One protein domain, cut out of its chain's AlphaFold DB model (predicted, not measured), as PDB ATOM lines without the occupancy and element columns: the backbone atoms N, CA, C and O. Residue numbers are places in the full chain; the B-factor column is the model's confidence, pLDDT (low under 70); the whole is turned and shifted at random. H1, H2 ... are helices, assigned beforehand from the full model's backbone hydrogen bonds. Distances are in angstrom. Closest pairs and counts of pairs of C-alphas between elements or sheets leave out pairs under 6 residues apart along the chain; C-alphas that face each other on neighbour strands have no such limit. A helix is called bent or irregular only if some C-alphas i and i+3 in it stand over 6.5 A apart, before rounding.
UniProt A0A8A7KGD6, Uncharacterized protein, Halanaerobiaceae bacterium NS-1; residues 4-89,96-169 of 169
ATOM      1  N   GLU A   4     175.020 131.261 156.959       89.69
ATOM      2  CA  GLU A   4     174.557 130.058 157.651       89.69
ATOM      3  C   GLU A   4     175.253 128.801 157.121       89.69
ATOM      4  O   GLU A   4     175.775 128.020 157.918       89.69
ATOM      5  N   ASP A   5     175.367 128.665 155.793       91.19
ATOM      6  CA  ASP A   5     176.138 127.580 155.174       91.19
ATOM      7  C   ASP A   5     177.584 127.612 155.666       91.19
ATOM      8  O   ASP A   5     178.117 126.591 156.083       91.19
ATOM      9  N   PHE A   6     178.215 128.792 155.671       91.19
ATOM     10  CA  PHE A   6     179.603 128.950 156.101       91.19
ATOM     11  C   PHE A   6     179.804 128.534 157.557       91.19
ATOM     12  O   PHE A   6     180.694 127.739 157.854       91.19
ATOM     13  N   VAL A   7     178.957 129.019 158.464       90.00
ATOM     14  CA  VAL A   7     179.047 128.683 159.888       90.00
ATOM     15  C   VAL A   7     178.878 127.175 160.104       90.00
ATOM     16  O   VAL A   7     179.479 126.625 161.026       90.00
ATOM     17  N   ASN A   8     178.111 126.485 159.257       89.62
ATOM     18  CA  ASN A   8     177.895 125.036 159.318       89.62
ATOM     19  C   ASN A   8     178.868 124.199 158.471       89.62
ATOM     20  O   ASN A   8     178.891 122.983 158.615       89.62
ATOM     21  N   SER A   9     179.691 124.825 157.633       87.12
ATOM     22  CA  SER A   9     180.490 124.146 156.603       87.12
ATOM     23  C   SER A   9     181.710 123.359 157.106       87.12
ATOM     24  O   SER A   9     182.359 122.693 156.307       87.12
ATOM     25  N   GLU A  10     182.068 123.472 158.392       82.50
ATOM     26  CA  GLU A  10     183.300 122.913 158.991       82.50
ATOM     27  C   GLU A  10     184.608 123.246 158.232       82.50
ATOM     28  O   GLU A  10     185.643 122.635 158.487       82.50
ATOM     29  N   LEU A  11     184.597 124.248 157.342       85.62
ATOM     30  CA  LEU A  11     185.746 124.612 156.498       85.62
ATOM     31  C   LEU A  11     186.970 125.080 157.297       85.62
ATOM     32  O   LEU A  11     188.096 125.012 156.812       85.62
ATOM     33  N   THR A  12     186.751 125.586 158.507       83.81
ATOM     34  CA  THR A  12     187.802 126.018 159.426       83.81
ATOM     35  C   THR A  12     187.348 125.802 160.865       83.81
ATOM     36  O   THR A  12     186.153 125.842 161.160       83.81
ATOM     37  N   HIS A  13     188.301 125.590 161.774       82.12
ATOM     38  CA  HIS A  13     188.028 125.505 163.207       82.12
ATOM     39  C   HIS A  13     188.165 126.853 163.929       82.12
ATOM     40  O   HIS A  13     187.790 126.957 165.095       82.12
ATOM     41  N   GLU A  14     188.621 127.897 163.231       82.12
ATOM     42  CA  GLU A  14     188.746 129.260 163.765       82.12
ATOM     43  C   GLU A  14     187.387 129.924 164.040       82.12
ATOM     44  O   GLU A  14     187.304 130.860 164.826       82.12
ATOM     45  N   ILE A  15     186.305 129.425 163.432       87.62
ATOM     46  CA  ILE A  15     184.939 129.930 163.661       87.62
ATOM     47  C   ILE A  15     184.322 129.439 164.984       87.62
ATOM     48  O   ILE A  15     183.201 129.834 165.314       87.62
ATOM     49  N   TYR A  16     185.027 128.562 165.714       89.38
ATOM     50  CA  TYR A  16     184.607 128.001 166.997       89.38
ATOM     51  C   TYR A  16     185.587 128.400 168.097       89.38
ATOM     52  O   TYR A  16     186.683 127.836 168.180       89.38
ATOM     53  N   ASN A  17     185.171 129.319 168.967       92.69
ATOM     54  CA  ASN A  17     185.987 129.830 170.067       92.69
ATOM     55  C   ASN A  17     187.406 130.212 169.593       92.69
ATOM     56  O   ASN A  17     188.414 129.754 170.144       92.69
ATOM     57  N   GLY A  18     187.481 130.950 168.484       90.94
ATOM     58  CA  GLY A  18     188.727 131.222 167.774       90.94
ATOM     59  C   GLY A  18     189.735 132.010 168.610       90.94
ATOM     60  O   GLY A  18     190.929 131.713 168.558       90.94
ATOM     61  N   GLN A  19     189.276 132.973 169.417       92.19
ATOM     62  CA  GLN A  19     190.159 133.756 170.289       92.19
ATOM     63  C   GLN A  19     190.716 132.895 171.420       92.19
ATOM     64  O   GLN A  19     191.929 132.876 171.634       92.19
ATOM     65  N   THR A  20     189.849 132.125 172.078       92.56
ATOM     66  CA  THR A  20     190.231 131.187 173.137       92.56
ATOM     67  C   THR A  20     191.238 130.180 172.601       92.56
ATOM     68  O   THR A  20     192.279 129.967 173.210       92.56
ATOM     69  N   ARG A  21     190.992 129.617 171.411       89.62
ATOM     70  CA  ARG A  21     191.919 128.687 170.755       89.62
ATOM     71  C   ARG A  21     193.280 129.325 170.495       89.62
ATOM     72  O   ARG A  21     194.298 128.702 170.765       89.62
ATOM     73  N   SER A  22     193.285 130.540 169.952       87.69
ATOM     74  CA  SER A  22     194.512 131.254 169.595       87.69
ATOM     75  C   SER A  22     195.388 131.519 170.822       87.69
ATOM     76  O   SER A  22     196.583 131.231 170.806       87.69
ATOM     77  N   ILE A  23     194.788 132.004 171.913       88.56
ATOM     78  CA  ILE A  23     195.531 132.355 173.131       88.56
ATOM     79  C   ILE A  23     195.914 131.104 173.927       88.56
ATOM     80  O   ILE A  23     197.003 131.053 174.495       88.56
ATOM     81  N   ALA A  24     195.081 130.062 173.933       83.38
ATOM     82  CA  ALA A  24     195.392 128.807 174.617       83.38
ATOM     83  C   ALA A  24     196.628 128.105 174.025       83.38
ATOM     84  O   ALA A  24     197.252 127.300 174.706       83.38
ATOM     85  N   SER A  25     197.000 128.428 172.782       69.88
ATOM     86  CA  SER A  25     198.185 127.889 172.108       69.88
ATOM     87  C   SER A  25     199.501 128.608 172.437       69.88
ATOM     88  O   SER A  25     200.522 128.310 171.815       69.88
ATOM     89  N   SER A  26     199.501 129.578 173.361       62.00
ATOM     90  CA  SER A  26     200.639 130.492 173.579       62.00
ATOM     91  C   SER A  26     201.729 130.000 174.543       62.00
ATOM     92  O   SER A  26     202.808 130.585 174.562       62.00
ATOM     93  N   ASP A  27     201.523 128.905 175.278       56.00
ATOM     94  CA  ASP A  27     202.433 128.417 176.332       56.00
ATOM     95  C   ASP A  27     203.042 127.028 176.037       56.00
ATOM     96  O   ASP A  27     203.327 126.224 176.926       56.00
ATOM     97  N   GLY A  28     203.241 126.730 174.751       54.31
ATOM     98  CA  GLY A  28     203.865 125.487 174.282       54.31
ATOM     99  C   GLY A  28     202.907 124.298 174.159       54.31
ATOM    100  O   GLY A  28     203.261 123.298 173.531       54.31
ATOM    101  N   PHE A  29     201.672 124.406 174.656       57.84
ATOM    102  CA  PHE A  29     200.598 123.487 174.287       57.84
ATOM    103  C   PHE A  29     199.999 123.920 172.954       57.84
ATOM    104  O   PHE A  29     199.086 124.733 172.897       57.84
ATOM    105  N   ILE A  30     200.503 123.369 171.853       56.00
ATOM    106  CA  ILE A  30     199.949 123.665 170.531       56.00
ATOM    107  C   ILE A  30     198.556 123.032 170.434       56.00
ATOM    108  O   ILE A  30     198.408 121.848 170.124       56.00
ATOM    109  N   ILE A  31     197.511 123.831 170.647       62.81
ATOM    110  CA  ILE A  31     196.208 123.517 170.073       62.81
ATOM    111  C   ILE A  31     196.322 123.950 168.622       62.81
ATOM    112  O   ILE A  31     196.194 125.130 168.296       62.81
ATOM    113  N   ASP A  32     196.624 122.990 167.749       64.38
ATOM    114  CA  ASP A  32     196.632 123.238 166.312       64.38
ATOM    115  C   ASP A  32     195.333 123.982 165.947       64.38
ATOM    116  O   ASP A  32     194.229 123.576 166.336       64.38
ATOM    117  N   LEU A  33     195.460 125.116 165.251       64.50
ATOM    118  CA  LEU A  33     194.311 125.902 164.796       64.50
ATOM    119  C   LEU A  33     193.399 125.069 163.884       64.50
ATOM    120  O   LEU A  33     192.207 125.342 163.792       64.50
ATOM    121  N   LYS A  34     193.940 123.999 163.288       65.62
ATOM    122  CA  LYS A  34     193.226 122.986 162.503       65.62
ATOM    123  C   LYS A  34     192.772 121.777 163.329       65.62
ATOM    124  O   LYS A  34     192.153 120.863 162.788       65.62
ATOM    125  N   SER A  35     193.047 121.750 164.631       72.25
ATOM    126  CA  SER A  35     192.620 120.665 165.508       72.25
ATOM    127  C   SER A  35     191.105 120.652 165.657       72.25
ATOM    128  O   SER A  35     190.495 121.626 166.103       72.25
ATOM    129  N   LYS A  36     190.514 119.481 165.413       73.38
ATOM    130  CA  LYS A  36     189.103 119.184 165.702       73.38
ATOM    131  C   LYS A  36     188.794 119.093 167.199       73.38
ATOM    132  O   LYS A  36     187.637 118.887 167.566       73.38
ATOM    133  N   ARG A  37     189.800 119.218 168.075       83.00
ATOM    134  CA  ARG A  37     189.598 119.187 169.525       83.00
ATOM    135  C   ARG A  37     188.624 120.292 169.932       83.00
ATOM    136  O   ARG A  37     188.783 121.456 169.548       83.00
ATOM    137  N   ARG A  38     187.629 119.910 170.731       83.25
ATOM    138  CA  ARG A  38     186.735 120.849 171.407       83.25
ATOM    139  C   ARG A  38     187.461 121.450 172.604       83.25
ATOM    140  O   ARG A  38     188.075 120.718 173.379       83.25
ATOM    141  N   LEU A  39     187.395 122.771 172.718       88.69
ATOM    142  CA  LEU A  39     187.866 123.472 173.904       88.69
ATOM    143  C   LEU A  39     186.925 123.202 175.076       88.69
ATOM    144  O   LEU A  39     185.732 122.951 174.891       88.69
ATOM    145  N   THR A  40     187.496 123.244 176.266       91.44
ATOM    146  CA  THR A  40     186.842 122.993 177.547       91.44
ATOM    147  C   THR A  40     186.963 124.218 178.442       91.44
ATOM    148  O   THR A  40     187.759 125.114 178.171       91.44
ATOM    149  N   GLU A  41     186.227 124.222 179.549       92.50
ATOM    150  CA  GLU A  41     186.343 125.270 180.566       92.50
ATOM    151  C   GLU A  41     187.770 125.387 181.119       92.50
ATOM    152  O   GLU A  41     188.292 126.479 181.301       92.50
ATOM    153  N   SER A  42     188.467 124.258 181.277       91.31
ATOM    154  CA  SER A  42     189.869 124.262 181.706       91.31
ATOM    155  C   SER A  42     190.790 124.976 180.712       91.31
ATOM    156  O   SER A  42     191.807 125.528 181.128       91.31
ATOM    157  N   ASP A  43     190.465 124.961 179.416       91.00
ATOM    158  CA  ASP A  43     191.222 125.718 178.417       91.00
ATOM    159  C   ASP A  43     190.963 127.220 178.562       91.00
ATOM    160  O   ASP A  43     191.887 128.013 178.419       91.00
ATOM    161  N   LEU A  44     189.723 127.610 178.872       94.81
ATOM    162  CA  LEU A  44     189.372 129.005 179.115       94.81
ATOM    163  C   LEU A  44     190.052 129.544 180.381       94.81
ATOM    164  O   LEU A  44     190.650 130.614 180.329       94.81
ATOM    165  N   GLU A  45     190.034 128.797 181.485       94.19
ATOM    166  CA  GLU A  45     190.727 129.191 182.720       94.19
ATOM    167  C   GLU A  45     192.228 129.380 182.497       94.19
ATOM    168  O   GLU A  45     192.811 130.379 182.916       94.19
ATOM    169  N   ARG A  46     192.851 128.481 181.733       90.31
ATOM    170  CA  ARG A  46     194.248 128.629 181.321       90.31
ATOM    171  C   ARG A  46     194.480 129.893 180.496       90.31
ATOM    172  O   ARG A  46     195.466 130.591 180.699       90.31
ATOM    173  N   VAL A  47     193.579 130.207 179.569       93.62
ATOM    174  CA  VAL A  47     193.664 131.443 178.783       93.62
ATOM    175  C   VAL A  47     193.552 132.677 179.673       93.62
ATOM    176  O   VAL A  47     194.319 133.615 179.474       93.62
ATOM    177  N   LYS A  48     192.639 132.684 180.650       95.88
ATOM    178  CA  LYS A  48     192.507 133.784 181.619       95.88
ATOM    179  C   LYS A  48     193.817 133.982 182.390       95.88
ATOM    180  O   LYS A  48     194.318 135.100 182.414       95.88
ATOM    181  N   LEU A  49     194.426 132.898 182.880       93.56
ATOM    182  CA  LEU A  49     195.746 132.941 183.524       93.56
ATOM    183  C   LEU A  49     196.829 133.503 182.595       93.56
ATOM    184  O   LEU A  49     197.580 134.385 182.999       93.56
ATOM    185  N   ASN A  50     196.872 133.074 181.330       91.56
ATOM    186  CA  ASN A  50     197.830 133.616 180.365       91.56
ATOM    187  C   ASN A  50     197.647 135.129 180.178       91.56
ATOM    188  O   ASN A  50     198.639 135.855 180.116       91.56
ATOM    189  N   LEU A  51     196.401 135.613 180.101       94.94
ATOM    190  CA  LEU A  51     196.119 137.049 180.014       94.94
ATOM    191  C   LEU A  51     196.612 137.816 181.249       94.94
ATOM    192  O   LEU A  51     197.113 138.927 181.091       94.94
ATOM    193  N   ASP A  52     196.512 137.234 182.442       94.00
ATOM    194  CA  ASP A  52     196.933 137.885 183.687       94.00
ATOM    195  C   ASP A  52     198.454 137.866 183.887       94.00
ATOM    196  O   ASP A  52     199.044 138.855 184.322       94.00
ATOM    197  N   GLU A  53     199.102 136.742 183.577       92.31
ATOM    198  CA  GLU A  53     200.507 136.501 183.924       92.31
ATOM    199  C   GLU A  53     201.489 136.896 182.817       92.31
ATOM    200  O   GLU A  53     202.660 137.173 183.093       92.31
ATOM    201  N   HIS A  54     201.051 136.902 181.554       91.31
ATOM    202  CA  HIS A  54     201.960 137.039 180.410       91.31
ATOM    203  C   HIS A  54     201.684 138.260 179.531       91.31
ATOM    204  O   HIS A  54     202.585 138.707 178.815       91.31
ATOM    205  N   PHE A  55     200.482 138.839 179.574       93.25
ATOM    206  CA  PHE A  55     200.155 140.013 178.766       93.25
ATOM    207  C   PHE A  55     200.360 141.299 179.564       93.25
ATOM    208  O   PHE A  55     199.725 141.538 180.583       93.25
ATOM    209  N   SER A  56     201.195 142.204 179.047       94.56
ATOM    210  CA  SER A  56     201.361 143.534 179.654       94.56
ATOM    211  C   SER A  56     200.108 144.410 179.531       94.56
ATOM    212  O   SER A  56     199.964 145.386 180.267       94.56
ATOM    213  N   PHE A  57     199.237 144.108 178.563       96.62
ATOM    214  CA  PHE A  57     197.988 144.815 178.311       96.62
ATOM    215  C   PHE A  57     197.038 143.977 177.445       96.62
ATOM    216  O   PHE A  57     197.474 143.326 176.494       96.62
ATOM    217  N   VAL A  58     195.734 144.073 177.722       97.50
ATOM    218  CA  VAL A  58     194.661 143.469 176.920       97.50
ATOM    219  C   VAL A  58     193.736 144.576 176.411       97.50
ATOM    220  O   VAL A  58     193.064 145.252 177.188       97.50
ATOM    221  N   GLY A  59     193.722 144.785 175.093       96.50
ATOM    222  CA  GLY A  59     192.928 145.826 174.433       96.50
ATOM    223  C   GLY A  59     191.590 145.324 173.889       96.50
ATOM    224  O   GLY A  59     191.427 144.143 173.590       96.50
ATOM    225  N   ILE A  60     190.647 146.249 173.687       96.56
ATOM    226  CA  ILE A  60     189.328 145.964 173.104       96.56
ATOM    227  C   ILE A  60     189.174 146.733 171.794       96.56
ATOM    228  O   ILE A  60     189.332 147.950 171.754       96.56
ATOM    229  N   LEU A  61     188.813 146.036 170.712       91.81
ATOM    230  CA  LEU A  61     188.717 146.644 169.379       91.81
ATOM    231  C   LEU A  61     187.665 147.763 169.297       91.81
ATOM    232  O   LEU A  61     187.877 148.745 168.591       91.81
ATOM    233  N   SER A  62     186.538 147.648 170.010       90.88
ATOM    234  CA  SER A  62     185.546 148.734 170.068       90.88
ATOM    235  C   SER A  62     186.070 149.978 170.793       90.88
ATOM    236  O   SER A  62     185.572 151.068 170.547       90.88
ATOM    237  N   GLU A  63     187.103 149.819 171.622       93.12
ATOM    238  CA  GLU A  63     187.773 150.869 172.394       93.12
ATOM    239  C   GLU A  63     189.225 151.051 171.912       93.12
ATOM    240  O   GLU A  63     190.155 151.245 172.699       93.12
ATOM    241  N   PHE A  64     189.450 150.931 170.600       93.25
ATOM    242  CA  PHE A  64     190.794 150.899 170.020       93.25
ATOM    243  C   PHE A  64     191.612 152.165 170.317       93.25
ATOM    244  O   PHE A  64     192.776 152.063 170.696       93.25
ATOM    245  N   ASP A  65     191.003 153.350 170.213       92.81
ATOM    246  CA  ASP A  65     191.684 154.619 170.510       92.81
ATOM    247  C   ASP A  65     192.158 154.671 171.967       92.81
ATOM    248  O   ASP A  65     193.294 155.048 172.249       92.81
ATOM    249  N   MET A  66     191.298 154.230 172.888       93.06
ATOM    250  CA  MET A  66     191.617 154.137 174.310       93.06
ATOM    251  C   MET A  66     192.735 153.120 174.563       93.06
ATOM    252  O   MET A  66     193.669 153.384 175.318       93.06
ATOM    253  N   SER A  67     192.681 151.980 173.872       94.94
ATOM    254  CA  SER A  67     193.718 150.948 173.933       94.94
ATOM    255  C   SER A  67     195.085 151.494 173.508       94.94
ATOM    256  O   SER A  67     196.085 151.227 174.168       94.94
ATOM    257  N   LEU A  68     195.139 152.308 172.447       94.19
ATOM    258  CA  LEU A  68     196.382 152.936 171.992       94.19
ATOM    259  C   LEU A  68     196.925 153.973 172.977       94.19
ATOM    260  O   LEU A  68     198.136 154.030 173.167       94.19
ATOM    261  N   LEU A  69     196.065 154.767 173.616       92.94
ATOM    262  CA  LEU A  69     196.494 155.733 174.635       92.94
ATOM    263  C   LEU A  69     197.109 155.034 175.853       92.94
ATOM    264  O   LEU A  69     198.167 155.446 176.331       92.94
ATOM    265  N   ILE A  70     196.502 153.934 176.306       94.25
ATOM    266  CA  ILE A  70     197.059 153.107 177.384       94.25
ATOM    267  C   ILE A  70     198.404 152.508 176.960       94.25
ATOM    268  O   ILE A  70     199.391 152.640 177.681       94.25
ATOM    269  N   LEU A  71     198.480 151.903 175.769       94.56
ATOM    270  CA  LEU A  71     199.724 151.330 175.243       94.56
ATOM    271  C   LEU A  71     200.834 152.375 175.104       94.56
ATOM    272  O   LEU A  71     201.976 152.103 175.477       94.56
ATOM    273  N   LYS A  72     200.496 153.585 174.641       92.75
ATOM    274  CA  LYS A  72     201.420 154.722 174.583       92.75
ATOM    275  C   LYS A  72     202.053 154.975 175.941       92.75
ATOM    276  O   LYS A  72     203.259 155.173 176.019       92.75
ATOM    277  N   LYS A  73     201.246 154.947 177.004       91.50
ATOM    278  CA  LYS A  73     201.723 155.152 178.370       91.50
ATOM    279  C   LYS A  73     202.576 153.984 178.866       91.50
ATOM    280  O   LYS A  73     203.647 154.233 179.410       91.50
ATOM    281  N   ILE A  74     202.123 152.744 178.677       93.94
ATOM    282  CA  ILE A  74     202.822 151.534 179.146       93.94
ATOM    283  C   ILE A  74     204.214 151.428 178.518       93.94
ATOM    284  O   ILE A  74     205.191 151.184 179.220       93.94
ATOM    285  N   PHE A  75     204.309 151.644 177.207       94.81
ATOM    286  CA  PHE A  75     205.543 151.439 176.449       94.81
ATOM    287  C   PHE A  75     206.293 152.730 176.122       94.81
ATOM    288  O   PHE A  75     207.315 152.680 175.444       94.81
ATOM    289  N   SER A  76     205.801 153.879 176.597       92.69
ATOM    290  CA  SER A  76     206.374 155.203 176.314       92.69
ATOM    291  C   SER A  76     206.577 155.449 174.815       92.69
ATOM    292  O   SER A  76     207.607 155.957 174.386       92.69
ATOM    293  N   TRP A  77     205.594 155.057 174.001       93.44
ATOM    294  CA  TRP A  77     205.653 155.289 172.562       93.44
ATOM    295  C   TRP A  77     205.477 156.770 172.235       93.44
ATOM    296  O   TRP A  77     204.568 157.431 172.733       93.44
ATOM    297  N   ASP A  78     206.292 157.274 171.315       88.94
ATOM    298  CA  ASP A  78     206.194 158.669 170.879       88.94
ATOM    299  C   ASP A  78     204.972 158.898 169.978       88.94
ATOM    300  O   ASP A  78     204.253 159.895 170.105       88.94
ATOM    301  N   ASN A  79     204.695 157.943 169.085       89.44
ATOM    302  CA  ASN A  79     203.674 158.057 168.051       89.44
ATOM    303  C   ASN A  79     202.746 156.837 168.029       89.44
ATOM    304  O   ASN A  79     203.192 155.703 167.891       89.44
ATOM    305  N   ILE A  80     201.443 157.103 168.103       92.06
ATOM    306  CA  ILE A  80     200.366 156.103 168.039       92.06
ATOM    307  C   ILE A  80     199.333 156.430 166.949       92.06
ATOM    308  O   ILE A  80     198.223 155.902 166.952       92.06
ATOM    309  N   ASN A  81     199.671 157.339 166.030       91.94
ATOM    310  CA  ASN A  81     198.777 157.737 164.952       91.94
ATOM    311  C   ASN A  81     198.580 156.587 163.964       91.94
ATOM    312  O   ASN A  81     199.527 155.890 163.594       91.94
ATOM    313  N   TYR A  82     197.350 156.418 163.494       91.06
ATOM    314  CA  TYR A  82     196.977 155.346 162.590       91.06
ATOM    315  C   TYR A  82     195.963 155.823 161.548       91.06
ATOM    316  O   TYR A  82     195.299 156.847 161.684       91.06
ATOM    317  N   PHE A  83     195.828 155.045 160.477       88.12
ATOM    318  CA  PHE A  83     194.760 155.210 159.499       88.12
ATOM    319  C   PHE A  83     194.046 153.877 159.311       88.12
ATOM    320  O   PHE A  83     194.653 152.814 159.171       88.12
ATOM    321  N   LYS A  84     192.721 153.935 159.290       86.06
ATOM    322  CA  LYS A  84     191.860 152.795 159.023       86.06
ATOM    323  C   LYS A  84     192.013 152.394 157.558       86.06
ATOM    324  O   LYS A  84     191.851 153.202 156.638       86.06
ATOM    325  N   ARG A  85     192.305 151.114 157.339       82.88
ATOM    326  CA  ARG A  85     192.342 150.470 156.020       82.88
ATOM    327  C   ARG A  85     191.210 149.458 155.924       82.88
ATOM    328  O   ARG A  85     190.738 148.963 156.937       82.88
ATOM    329  N   ASN A  86     190.787 149.155 154.697       75.81
ATOM    330  CA  ASN A  86     189.759 148.145 154.415       75.81
ATOM    331  C   ASN A  86     188.427 148.379 155.153       75.81
ATOM    332  O   ASN A  86     187.678 147.441 155.412       75.81
ATOM    333  N   VAL A  87     188.107 149.640 155.464       73.00
ATOM    334  CA  VAL A  87     186.782 150.013 155.965       73.00
ATOM    335  C   VAL A  87     185.789 149.800 154.829       73.00
ATOM    336  O   VAL A  87     185.869 150.480 153.801       73.00
ATOM    337  N   SER A  88     184.888 148.831 154.986       64.50
ATOM    338  CA  SER A  88     183.831 148.603 154.005       64.50
ATOM    339  C   SER A  88     182.955 149.854 153.915       64.50
ATOM    340  O   SER A  88     182.300 150.217 154.889       64.50
ATOM    341  N   LYS A  89     182.953 150.515 152.751       63.00
ATOM    342  CA  LYS A  89     182.042 151.638 152.459       63.00
ATOM    343  C   LYS A  89     180.592 151.174 152.316       63.00
ATOM    344  O   LYS A  89     179.679 151.943 152.568       63.00
ATOM    345  N   ASN A  96     171.140 141.700 157.916       73.88
ATOM    346  CA  ASN A  96     170.137 141.097 158.772       73.88
ATOM    347  C   ASN A  96     170.452 139.605 158.883       73.88
ATOM    348  O   ASN A  96     169.912 138.772 158.160       73.88
ATOM    349  N   VAL A  97     171.413 139.280 159.748       85.00
ATOM    350  CA  VAL A  97     171.688 137.894 160.125       85.00
ATOM    351  C   VAL A  97     170.452 137.375 160.845       85.00
ATOM    352  O   VAL A  97     170.020 137.979 161.834       85.00
ATOM    353  N   SER A  98     169.901 136.266 160.348       90.69
ATOM    354  CA  SER A  98     168.726 135.643 160.950       90.69
ATOM    355  C   SER A  98     168.988 135.326 162.426       90.69
ATOM    356  O   SER A  98     170.130 135.089 162.839       90.69
ATOM    357  N   PHE A  99     167.929 135.315 163.237       91.31
ATOM    358  CA  PHE A  99     168.033 134.901 164.635       91.31
ATOM    359  C   PHE A  99     168.673 133.509 164.748       91.31
ATOM    360  O   PHE A  99     169.623 133.340 165.502       91.31
ATOM    361  N   ASN A 100     168.241 132.561 163.907       92.00
ATOM    362  CA  ASN A 100     168.791 131.207 163.863       92.00
ATOM    363  C   ASN A 100     170.311 131.206 163.636       92.00
ATOM    364  O   ASN A 100     171.062 130.620 164.411       92.00
ATOM    365  N   THR A 101     170.791 131.936 162.628       93.25
ATOM    366  CA  THR A 101     172.227 132.025 162.343       93.25
ATOM    367  C   THR A 101     172.997 132.670 163.507       93.25
ATOM    368  O   THR A 101     174.094 132.217 163.833       93.25
ATOM    369  N   LYS A 102     172.435 133.693 164.176       93.19
ATOM    370  CA  LYS A 102     173.055 134.313 165.365       93.19
ATOM    371  C   LYS A 102     173.172 133.332 166.531       93.19
ATOM    372  O   LYS A 102     174.226 133.292 167.160       93.19
ATOM    373  N   GLU A 103     172.134 132.541 166.800       95.12
ATOM    374  CA  GLU A 103     172.167 131.520 167.854       95.12
ATOM    375  C   GLU A 103     173.214 130.444 167.562       95.12
ATOM    376  O   GLU A 103     173.986 130.080 168.446       95.12
ATOM    377  N   ILE A 104     173.317 129.988 166.309       94.06
ATOM    378  CA  ILE A 104     174.348 129.024 165.907       94.06
ATOM    379  C   ILE A 104     175.749 129.600 166.162       94.06
ATOM    380  O   ILE A 104     176.592 128.920 166.747       94.06
ATOM    381  N   ILE A 105     176.002 130.854 165.768       94.81
ATOM    382  CA  ILE A 105     177.289 131.523 166.016       94.81
ATOM    383  C   ILE A 105     177.558 131.640 167.519       94.81
ATOM    384  O   ILE A 105     178.662 131.315 167.955       94.81
ATOM    385  N   ARG A 106     176.564 132.065 168.313       95.62
ATOM    386  CA  ARG A 106     176.692 132.205 169.771       95.62
ATOM    387  C   ARG A 106     177.060 130.877 170.424       95.62
ATOM    388  O   ARG A 106     178.042 130.816 171.152       95.62
ATOM    389  N   ASN A 107     176.321 129.813 170.115       94.56
ATOM    390  CA  ASN A 107     176.539 128.485 170.691       94.56
ATOM    391  C   ASN A 107     177.919 127.915 170.336       94.56
ATOM    392  O   ASN A 107     178.520 127.192 171.127       94.56
ATOM    393  N   LYS A 108     178.450 128.270 169.163       93.75
ATOM    394  CA  LYS A 108     179.794 127.879 168.717       93.75
ATOM    395  C   LYS A 108     180.920 128.688 169.374       93.75
ATOM    396  O   LYS A 108     182.073 128.275 169.274       93.75
ATOM    397  N   ASN A 109     180.601 129.805 170.031       96.06
ATOM    398  CA  ASN A 109     181.564 130.781 170.548       96.06
ATOM    399  C   ASN A 109     181.322 131.147 172.027       96.06
ATOM    400  O   ASN A 109     181.628 132.260 172.445       96.06
ATOM    401  N   LEU A 110     180.749 130.236 172.823       97.19
ATOM    402  CA  LEU A 110     180.449 130.492 174.238       97.19
ATOM    403  C   LEU A 110     181.701 130.840 175.060       97.19
ATOM    404  O   LEU A 110     181.654 131.783 175.846       97.19
ATOM    405  N   LEU A 111     182.820 130.143 174.834       96.44
ATOM    406  CA  LEU A 111     184.070 130.421 175.551       96.44
ATOM    407  C   LEU A 111     184.676 131.752 175.106       96.44
ATOM    408  O   LEU A 111     185.156 132.505 175.941       96.44
ATOM    409  N   ASP A 112     184.584 132.092 173.816       97.00
ATOM    410  CA  ASP A 112     185.020 133.407 173.324       97.00
ATOM    411  C   ASP A 112     184.184 134.549 173.912       97.00
ATOM    412  O   ASP A 112     184.720 135.615 174.204       97.00
ATOM    413  N   ILE A 113     182.877 134.347 174.109       97.88
ATOM    414  CA  ILE A 113     182.011 135.340 174.761       97.88
ATOM    415  C   ILE A 113     182.452 135.559 176.209       97.88
ATOM    416  O   ILE A 113     182.548 136.702 176.659       97.88
ATOM    417  N   GLU A 114     182.725 134.481 176.939       98.12
ATOM    418  CA  GLU A 114     183.188 134.578 178.317       98.12
ATOM    419  C   GLU A 114     184.587 135.198 178.412       98.12
ATOM    420  O   GLU A 114     184.801 136.131 179.190       98.12
ATOM    421  N   LEU A 115     185.509 134.764 177.553       97.81
ATOM    422  CA  LEU A 115     186.841 135.341 177.425       97.81
ATOM    423  C   LEU A 115     186.783 136.836 177.113       97.81
ATOM    424  O   LEU A 115     187.508 137.621 177.717       97.81
ATOM    425  N   TYR A 116     185.901 137.253 176.205       98.00
ATOM    426  CA  TYR A 116     185.718 138.661 175.872       98.00
ATOM    427  C   TYR A 116     185.235 139.476 177.077       98.00
ATOM    428  O   TYR A 116     185.721 140.584 177.308       98.00
ATOM    429  N   ASN A 117     184.313 138.936 177.880       98.25
ATOM    430  CA  ASN A 117     183.870 139.593 179.111       98.25
ATOM    431  C   ASN A 117     185.014 139.715 180.129       98.25
ATOM    432  O   ASN A 117     185.158 140.766 180.757       98.25
ATOM    433  N   TYR A 118     185.853 138.683 180.247       98.44
ATOM    434  CA  TYR A 118     187.051 138.722 181.083       98.44
ATOM    435  C   TYR A 118     188.062 139.769 180.596       98.44
ATOM    436  O   TYR A 118     188.471 140.647 181.352       98.44
ATOM    437  N   ALA A 119     188.382 139.764 179.302       98.00
ATOM    438  CA  ALA A 119     189.255 140.748 178.671       98.00
ATOM    439  C   ALA A 119     188.732 142.183 178.852       98.00
ATOM    440  O   ALA A 119     189.509 143.098 179.123       98.00
ATOM    441  N   LYS A 120     187.411 142.395 178.767       98.12
ATOM    442  CA  LYS A 120     186.794 143.699 179.055       98.12
ATOM    443  C   LYS A 120     187.020 144.141 180.498       98.12
ATOM    444  O   LYS A 120     187.256 145.326 180.718       98.12
ATOM    445  N   LYS A 121     186.945 143.225 181.468       98.38
ATOM    446  CA  LYS A 121     187.248 143.533 182.871       98.38
ATOM    447  C   LYS A 121     188.694 144.031 183.010       98.38
ATOM    448  O   LYS A 121     188.883 145.144 183.494       98.38
ATOM    449  N   LEU A 122     189.674 143.283 182.492       98.19
ATOM    450  CA  LEU A 122     191.098 143.670 182.513       98.19
ATOM    451  C   LEU A 122     191.355 145.015 181.816       98.19
ATOM    452  O   LEU A 122     192.134 145.856 182.279       98.19
ATOM    453  N   PHE A 123     190.665 145.246 180.698       97.75
ATOM    454  CA  PHE A 123     190.728 146.510 179.981       97.75
ATOM    455  C   PHE A 123     190.231 147.679 180.845       97.75
ATOM    456  O   PHE A 123     190.923 148.689 180.953       97.75
ATOM    457  N   TYR A 124     189.070 147.559 181.497       96.81
ATOM    458  CA  TYR A 124     188.551 148.633 182.351       96.81
ATOM    459  C   TYR A 124     189.393 148.854 183.610       96.81
ATOM    460  O   TYR A 124     189.561 149.999 184.025       96.81
ATOM    461  N   GLU A 125     189.980 147.803 184.182       96.75
ATOM    462  CA  GLU A 125     190.974 147.941 185.254       96.75
ATOM    463  C   GLU A 125     192.185 148.759 184.785       96.75
ATOM    464  O   GLU A 125     192.640 149.660 185.491       96.75
ATOM    465  N   SER A 126     192.651 148.530 183.553       95.62
ATOM    466  CA  SER A 126     193.717 149.333 182.940       95.62
ATOM    467  C   SER A 126     193.291 150.786 182.705       95.62
ATOM    468  O   SER A 126     194.066 151.700 182.979       95.62
ATOM    469  N   VAL A 127     192.055 151.025 182.248       94.31
ATOM    470  CA  VAL A 127     191.504 152.386 182.091       94.31
ATOM    471  C   VAL A 127     191.508 153.127 183.427       94.31
ATOM    472  O   VAL A 127     191.953 154.268 183.480       94.31
ATOM    473  N   ILE A 128     191.069 152.479 184.510       94.69
ATOM    474  CA  ILE A 128     191.074 153.071 185.856       94.69
ATOM    475  C   ILE A 128     192.511 153.347 186.314       94.69
ATOM    476  O   ILE A 128     192.800 154.438 186.799       94.69
ATOM    477  N   LYS A 129     193.426 152.391 186.120       94.12
ATOM    478  CA  LYS A 129     194.835 152.510 186.520       94.12
ATOM    479  C   LYS A 129     195.560 153.676 185.842       94.12
ATOM    480  O   LYS A 129     196.424 154.289 186.460       94.12
ATOM    481  N   TYR A 130     195.241 153.966 184.582       91.25
ATOM    482  CA  TYR A 130     195.918 154.999 183.785       91.25
ATOM    483  C   TYR A 130     195.067 156.256 183.551       91.25
ATOM    484  O   TYR A 130     195.445 157.101 182.739       91.25
ATOM    485  N   LYS A 131     193.946 156.390 184.267       86.75
ATOM    486  CA  LYS A 131     192.928 157.436 184.096       86.75
ATOM    487  C   LYS A 131     193.513 158.850 183.996       86.75
ATOM    488  O   LYS A 131     193.245 159.546 183.019       86.75
ATOM    489  N   ASP A 132     194.399 159.218 184.919       81.94
ATOM    490  CA  ASP A 132     194.996 160.562 185.006       81.94
ATOM    491  C   ASP A 132     195.837 160.954 183.775       81.94
ATOM    492  O   ASP A 132     196.102 162.126 183.535       81.94
ATOM    493  N   HIS A 133     196.274 159.985 182.968       73.94
ATOM    494  CA  HIS A 133     197.008 160.241 181.724       73.94
ATOM    495  C   HIS A 133     196.108 160.261 180.481       73.94
ATOM    496  O   HIS A 133     196.543 160.657 179.396       73.94
ATOM    497  N   ILE A 134     194.870 159.793 180.628       73.44
ATOM    498  CA  ILE A 134     193.949 159.491 179.538       73.44
ATOM    499  C   ILE A 134     192.886 160.578 179.380       73.44
ATOM    500  O   ILE A 134     192.573 160.937 178.242       73.44
ATOM    501  N   GLU A 135     192.311 161.061 180.487       65.88
ATOM    502  CA  GLU A 135     191.038 161.801 180.468       65.88
ATOM    503  C   GLU A 135     191.069 163.094 179.649       65.88
ATOM    504  O   GLU A 135     190.080 163.399 178.982       65.88
ATOM    505  N   ASP A 136     192.214 163.768 179.563       60.44
ATOM    506  CA  ASP A 136     192.316 165.030 178.820       60.44
ATOM    507  C   ASP A 136     192.660 164.852 177.331       60.44
ATOM    508  O   ASP A 136     192.548 165.791 176.548       60.44
ATOM    509  N   ASN A 137     193.031 163.641 176.896       72.81
ATOM    510  CA  ASN A 137     193.662 163.437 175.586       72.81
ATOM    511  C   ASN A 137     192.793 162.699 174.558       72.81
ATOM    512  O   ASN A 137     193.138 162.685 173.377       72.81
ATOM    513  N   ILE A 138     191.680 162.059 174.942       85.56
ATOM    514  CA  ILE A 138     190.982 161.158 174.006       85.56
ATOM    515  C   ILE A 138     190.243 161.885 172.876       85.56
ATOM    516  O   ILE A 138     190.260 161.416 171.737       85.56
ATOM    517  N   SER A 139     189.609 163.022 173.165       86.69
ATOM    518  CA  SER A 139     188.905 163.815 172.149       86.69
ATOM    519  C   SER A 139     189.891 164.428 171.158       86.69
ATOM    520  O   SER A 139     189.730 164.256 169.950       86.69
ATOM    521  N   GLU A 140     190.967 165.038 171.661       88.31
ATOM    522  CA  GLU A 140     192.046 165.576 170.828       88.31
ATOM    523  C   GLU A 140     192.698 164.474 169.984       88.31
ATOM    524  O   GLU A 140     192.898 164.636 168.777       88.31
ATOM    525  N   PHE A 141     192.958 163.309 170.583       90.81
ATOM    526  CA  PHE A 141     193.518 162.171 169.869       90.81
ATOM    527  C   PHE A 141     192.605 161.703 168.729       90.81
ATOM    528  O   PHE A 141     193.085 161.476 167.617       90.81
ATOM    529  N   LYS A 142     191.288 161.615 168.960       90.69
ATOM    530  CA  LYS A 142     190.302 161.257 167.927       90.69
ATOM    531  C   LYS A 142     190.248 162.278 166.794       90.69
ATOM    532  O   LYS A 142     190.209 161.888 165.623       90.69
ATOM    533  N   GLU A 143     190.283 163.570 167.110       92.06
ATOM    534  CA  GLU A 143     190.349 164.630 166.101       92.06
ATOM    535  C   GLU A 143     191.636 164.557 165.278       92.06
ATOM    536  O   GLU A 143     191.606 164.698 164.049       92.06
ATOM    537  N   LEU A 144     192.768 164.289 165.931       91.12
ATOM    538  CA  LEU A 144     194.043 164.071 165.265       91.12
ATOM    539  C   LEU A 144     193.955 162.872 164.313       91.12
ATOM    540  O   LEU A 144     194.305 163.008 163.139       91.12
ATOM    541  N   GLN A 145     193.406 161.736 164.758       92.38
ATOM    542  CA  GLN A 145     193.225 160.559 163.899       92.38
ATOM    543  C   GLN A 145     192.321 160.849 162.699       92.38
ATOM    544  O   GLN A 145     192.600 160.391 161.590       92.38
ATOM    545  N   LEU A 146     191.275 161.660 162.871       91.12
ATOM    546  CA  LEU A 146     190.418 162.079 161.762       91.12
ATOM    547  C   LEU A 146     191.194 162.911 160.727       91.12
ATOM    548  O   LEU A 146     191.063 162.679 159.521       91.12
ATOM    549  N   LYS A 147     192.048 163.837 161.178       91.56
ATOM    550  CA  LYS A 147     192.935 164.618 160.296       91.56
ATOM    551  C   LYS A 147     193.905 163.702 159.542       91.56
ATOM    552  O   LYS A 147     193.990 163.796 158.315       91.56
ATOM    553  N   TYR A 148     194.565 162.772 160.236       88.75
ATOM    554  CA  TYR A 148     195.454 161.775 159.622       88.75
ATOM    555  C   TYR A 148     194.725 160.913 158.584       88.75
ATOM    556  O   TYR A 148     195.227 160.714 157.474       88.75
ATOM    557  N   GLN A 149     193.509 160.461 158.894       90.00
ATOM    558  CA  GLN A 149     192.689 159.685 157.969       90.00
ATOM    559  C   GLN A 149     192.345 160.478 156.701       90.00
ATOM    560  O   GLN A 149     192.400 159.931 155.597       90.00
ATOM    561  N   ASN A 150     192.005 161.762 156.836       90.00
ATOM    562  CA  ASN A 150     191.679 162.627 155.702       90.00
ATOM    563  C   ASN A 150     192.891 162.861 154.792       90.00
ATOM    564  O   ASN A 150     192.767 162.749 153.569       90.00
ATOM    565  N   LEU A 151     194.067 163.110 155.377       88.62
ATOM    566  CA  LEU A 151     195.324 163.228 154.631       88.62
ATOM    567  C   LEU A 151     195.641 161.937 153.869       88.62
ATOM    568  O   LEU A 151     195.917 161.977 152.669       88.62
ATOM    569  N   TYR A 152     195.520 160.782 154.532       87.12
ATOM    570  CA  TYR A 152     195.729 159.481 153.899       87.12
ATOM    571  C   TYR A 152     194.757 159.233 152.736       87.12
ATOM    572  O   TYR A 152     195.164 158.787 151.661       87.12
ATOM    573  N   ASN A 153     193.472 159.552 152.917       87.31
ATOM    574  CA  ASN A 153     192.456 159.396 151.875       87.31
ATOM    575  C   ASN A 153     192.756 160.270 150.649       87.31
ATOM    576  O   ASN A 153     192.591 159.808 149.517       87.31
ATOM    577  N   ARG A 154     193.222 161.507 150.868       88.06
ATOM    578  CA  ARG A 154     193.637 162.421 149.798       88.06
ATOM    579  C   ARG A 154     194.839 161.873 149.032       88.06
ATOM    580  O   ARG A 154     194.730 161.676 147.825       88.06
ATOM    581  N   TYR A 155     195.916 161.524 149.739       86.31
ATOM    582  CA  TYR A 155     197.109 160.919 149.139       86.31
ATOM    583  C   TYR A 155     196.761 159.673 148.316       86.31
ATOM    584  O   TYR A 155     197.207 159.513 147.181       86.31
ATOM    585  N   ARG A 156     195.913 158.787 148.856       84.12
ATOM    586  CA  ARG A 156     195.483 157.572 148.153       84.12
ATOM    587  C   ARG A 156     194.707 157.887 146.871       84.12
ATOM    588  O   ARG A 156     194.889 157.178 145.883       84.12
ATOM    589  N   LYS A 157     193.841 158.906 146.883       84.19
ATOM    590  CA  LYS A 157     193.075 159.335 145.702       84.19
ATOM    591  C   LYS A 157     194.001 159.891 144.618       84.19
ATOM    592  O   LYS A 157     193.889 159.473 143.472       84.19
ATOM    593  N   GLU A 158     194.925 160.771 144.994       87.94
ATOM    594  CA  GLU A 158     195.910 161.374 144.085       87.94
ATOM    595  C   GLU A 158     196.841 160.306 143.486       87.94
ATOM    596  O   GLU A 158     197.010 160.237 142.269       87.94
ATOM    597  N   LYS A 159     197.356 159.387 144.312       80.94
ATOM    598  CA  LYS A 159     198.189 158.268 143.848       80.94
ATOM    599  C   LYS A 159     197.444 157.340 142.886       80.94
ATOM    600  O   LYS A 159     198.022 156.911 141.897       80.94
ATOM    601  N   MET A 160     196.173 157.024 143.155       75.88
ATOM    602  CA  MET A 160     195.377 156.204 142.235       75.88
ATOM    603  C   MET A 160     195.081 156.917 140.916       75.88
ATOM    604  O   MET A 160     195.147 156.271 139.876       75.88
ATOM    605  N   ALA A 161     194.814 158.226 140.939       70.75
ATOM    606  CA  ALA A 161     194.646 159.012 139.718       70.75
ATOM    607  C   ALA A 161     195.920 158.984 138.855       70.75
ATOM    608  O   ALA A 161     195.849 158.664 137.674       70.75
ATOM    609  N   SER A 162     197.090 159.190 139.470       72.81
ATOM    610  CA  SER A 162     198.387 159.121 138.784       72.81
ATOM    611  C   SER A 162     198.682 157.737 138.187       72.81
ATOM    612  O   SER A 162     199.181 157.643 137.064       72.81
ATOM    613  N   ILE A 163     198.341 156.652 138.893       70.44
ATOM    614  CA  ILE A 163     198.485 155.285 138.370       70.44
ATOM    615  C   ILE A 163     197.581 155.080 137.147       70.44
ATOM    616  O   ILE A 163     198.055 154.600 136.124       70.44
ATOM    617  N   ILE A 164     196.307 155.480 137.217       62.88
ATOM    618  CA  ILE A 164     195.355 155.345 136.102       62.88
ATOM    619  C   ILE A 164     195.821 156.144 134.875       62.88
ATOM    620  O   ILE A 164     195.808 155.611 133.771       62.88
ATOM    621  N   GLU A 165     196.295 157.379 135.058       60.84
ATOM    622  CA  GLU A 165     196.848 158.197 133.966       60.84
ATOM    623  C   GLU A 165     198.091 157.575 133.316       60.84
ATOM    624  O   GLU A 165     198.314 157.755 132.121       60.84
ATOM    625  N   THR A 166     198.888 156.828 134.084       69.44
ATOM    626  CA  THR A 166     200.075 156.119 133.579       69.44
ATOM    627  C   THR A 166     199.700 154.868 132.780       69.44
ATOM    628  O   THR A 166     200.424 154.500 131.866       69.44
ATOM    629  N   PHE A 167     198.569 154.225 133.092       58.59
ATOM    630  CA  PHE A 167     198.064 153.051 132.365       58.59
ATOM    631  C   PHE A 167     197.219 153.396 131.124       58.59
ATOM    632  O   PHE A 167     196.932 152.505 130.329       58.59
ATOM    633  N   LEU A 168     196.790 154.654 130.966       54.00
ATOM    634  CA  LEU A 168     195.983 155.131 129.831       54.00
ATOM    635  C   LEU A 168     196.799 155.888 128.761       54.00
ATOM    636  O   LEU A 168     196.209 156.409 127.813       54.00
ATOM    637  N   LYS A 169     198.125 155.961 128.913       48.72
ATOM    638  CA  LYS A 169     199.082 156.453 127.908       48.72
ATOM    639  C   LYS A 169     199.851 155.284 127.314       48.72
ATOM    640  O   LYS A 169     200.163 155.373 126.108       48.72
TER     641      LYS A 169
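Overview. This is residues 4 to 89 and 96 to 169 of the 169 residues of an uncharacterized protein of Halanaerobiaceae bacterium NS-1 (UniProt A0A8A7KGD6). The helices form an open arch: H6 is one leg, the long H8 is the other, short H7 lies at the top, and H4 sits inside below it. H2 and H3 pack on H6, H5 and H1 lie at the foot of that leg, and residues 154 to 169 stick out at the end of the other. The printed part has 160 residues, with eight named helices, H1 to H8 in order, and no named strand: all helix. It is loose, with a radius of gyration of the C-alphas of 20.5 A and spans of 56 by 49 by 35 A.

Arrangement. H1, residues 4 to 8, touches H5, residues 99 to 108; their closest C-alphas, of Glu 4 and Thr 101, are 5.6 A apart. H2, residues 18 to 24, touches H3, residues 41 to 53, at a steep tilt of 65 degrees; the closest C-alphas, of Ala 24 and Val 47, are 5.2 A apart. H6, residues 110 to 129, touches H3 with residues 111 to 119 alone, at a shallow tilt of 20 degrees, the same way; the closest C-alphas, of Leu 44 and Leu 111, are 6.5 A apart. H4, residues 61 to 75, only just touches H6, with 3 pairs of C-alphas within 8 A, the closest those of Ile 70 and Val 127 at 7.3 A. H4 also touches H7, residues 131 to 134, where the closest C-alphas, of Leu 69 and Ile 134, are 6.7 A apart. H8, residues 138 to 167, touches H4 with residues 138 to 142 alone, about perpendicular at 74 degrees; the closest C-alphas, of Met 66 and Ile 138, are 7.1 A apart. H6 and H8 are apart. Every O i to N i+4 pair is within hydrogen-bond range in H1, H2, H3, H5, H6 and H8, and 9 of 11 in H4; H7 is too short for one.

Along the chain. H1 begins at C-alpha 4 (174.557, 130.058, 157.651). H6 measures 29.0 A and H8 43.0 A, ending at C-alpha 167 (198.064, 153.051, 132.365). H4 is irregular: C-alphas 62 and 65 are 8.5 A apart.

Size, cuts and confidence. The C-alphas farthest apart, of Ser 42 and Lys 169, are 63.4 A apart. Residues 90 to 95 are not printed, a gap of 17.1 A between C-alphas 89 and 96. The link from H2 to H3 is long. Residues 25 to 34, 88 to 89, 135 to 136 and 164 to 169 have pLDDT under 70.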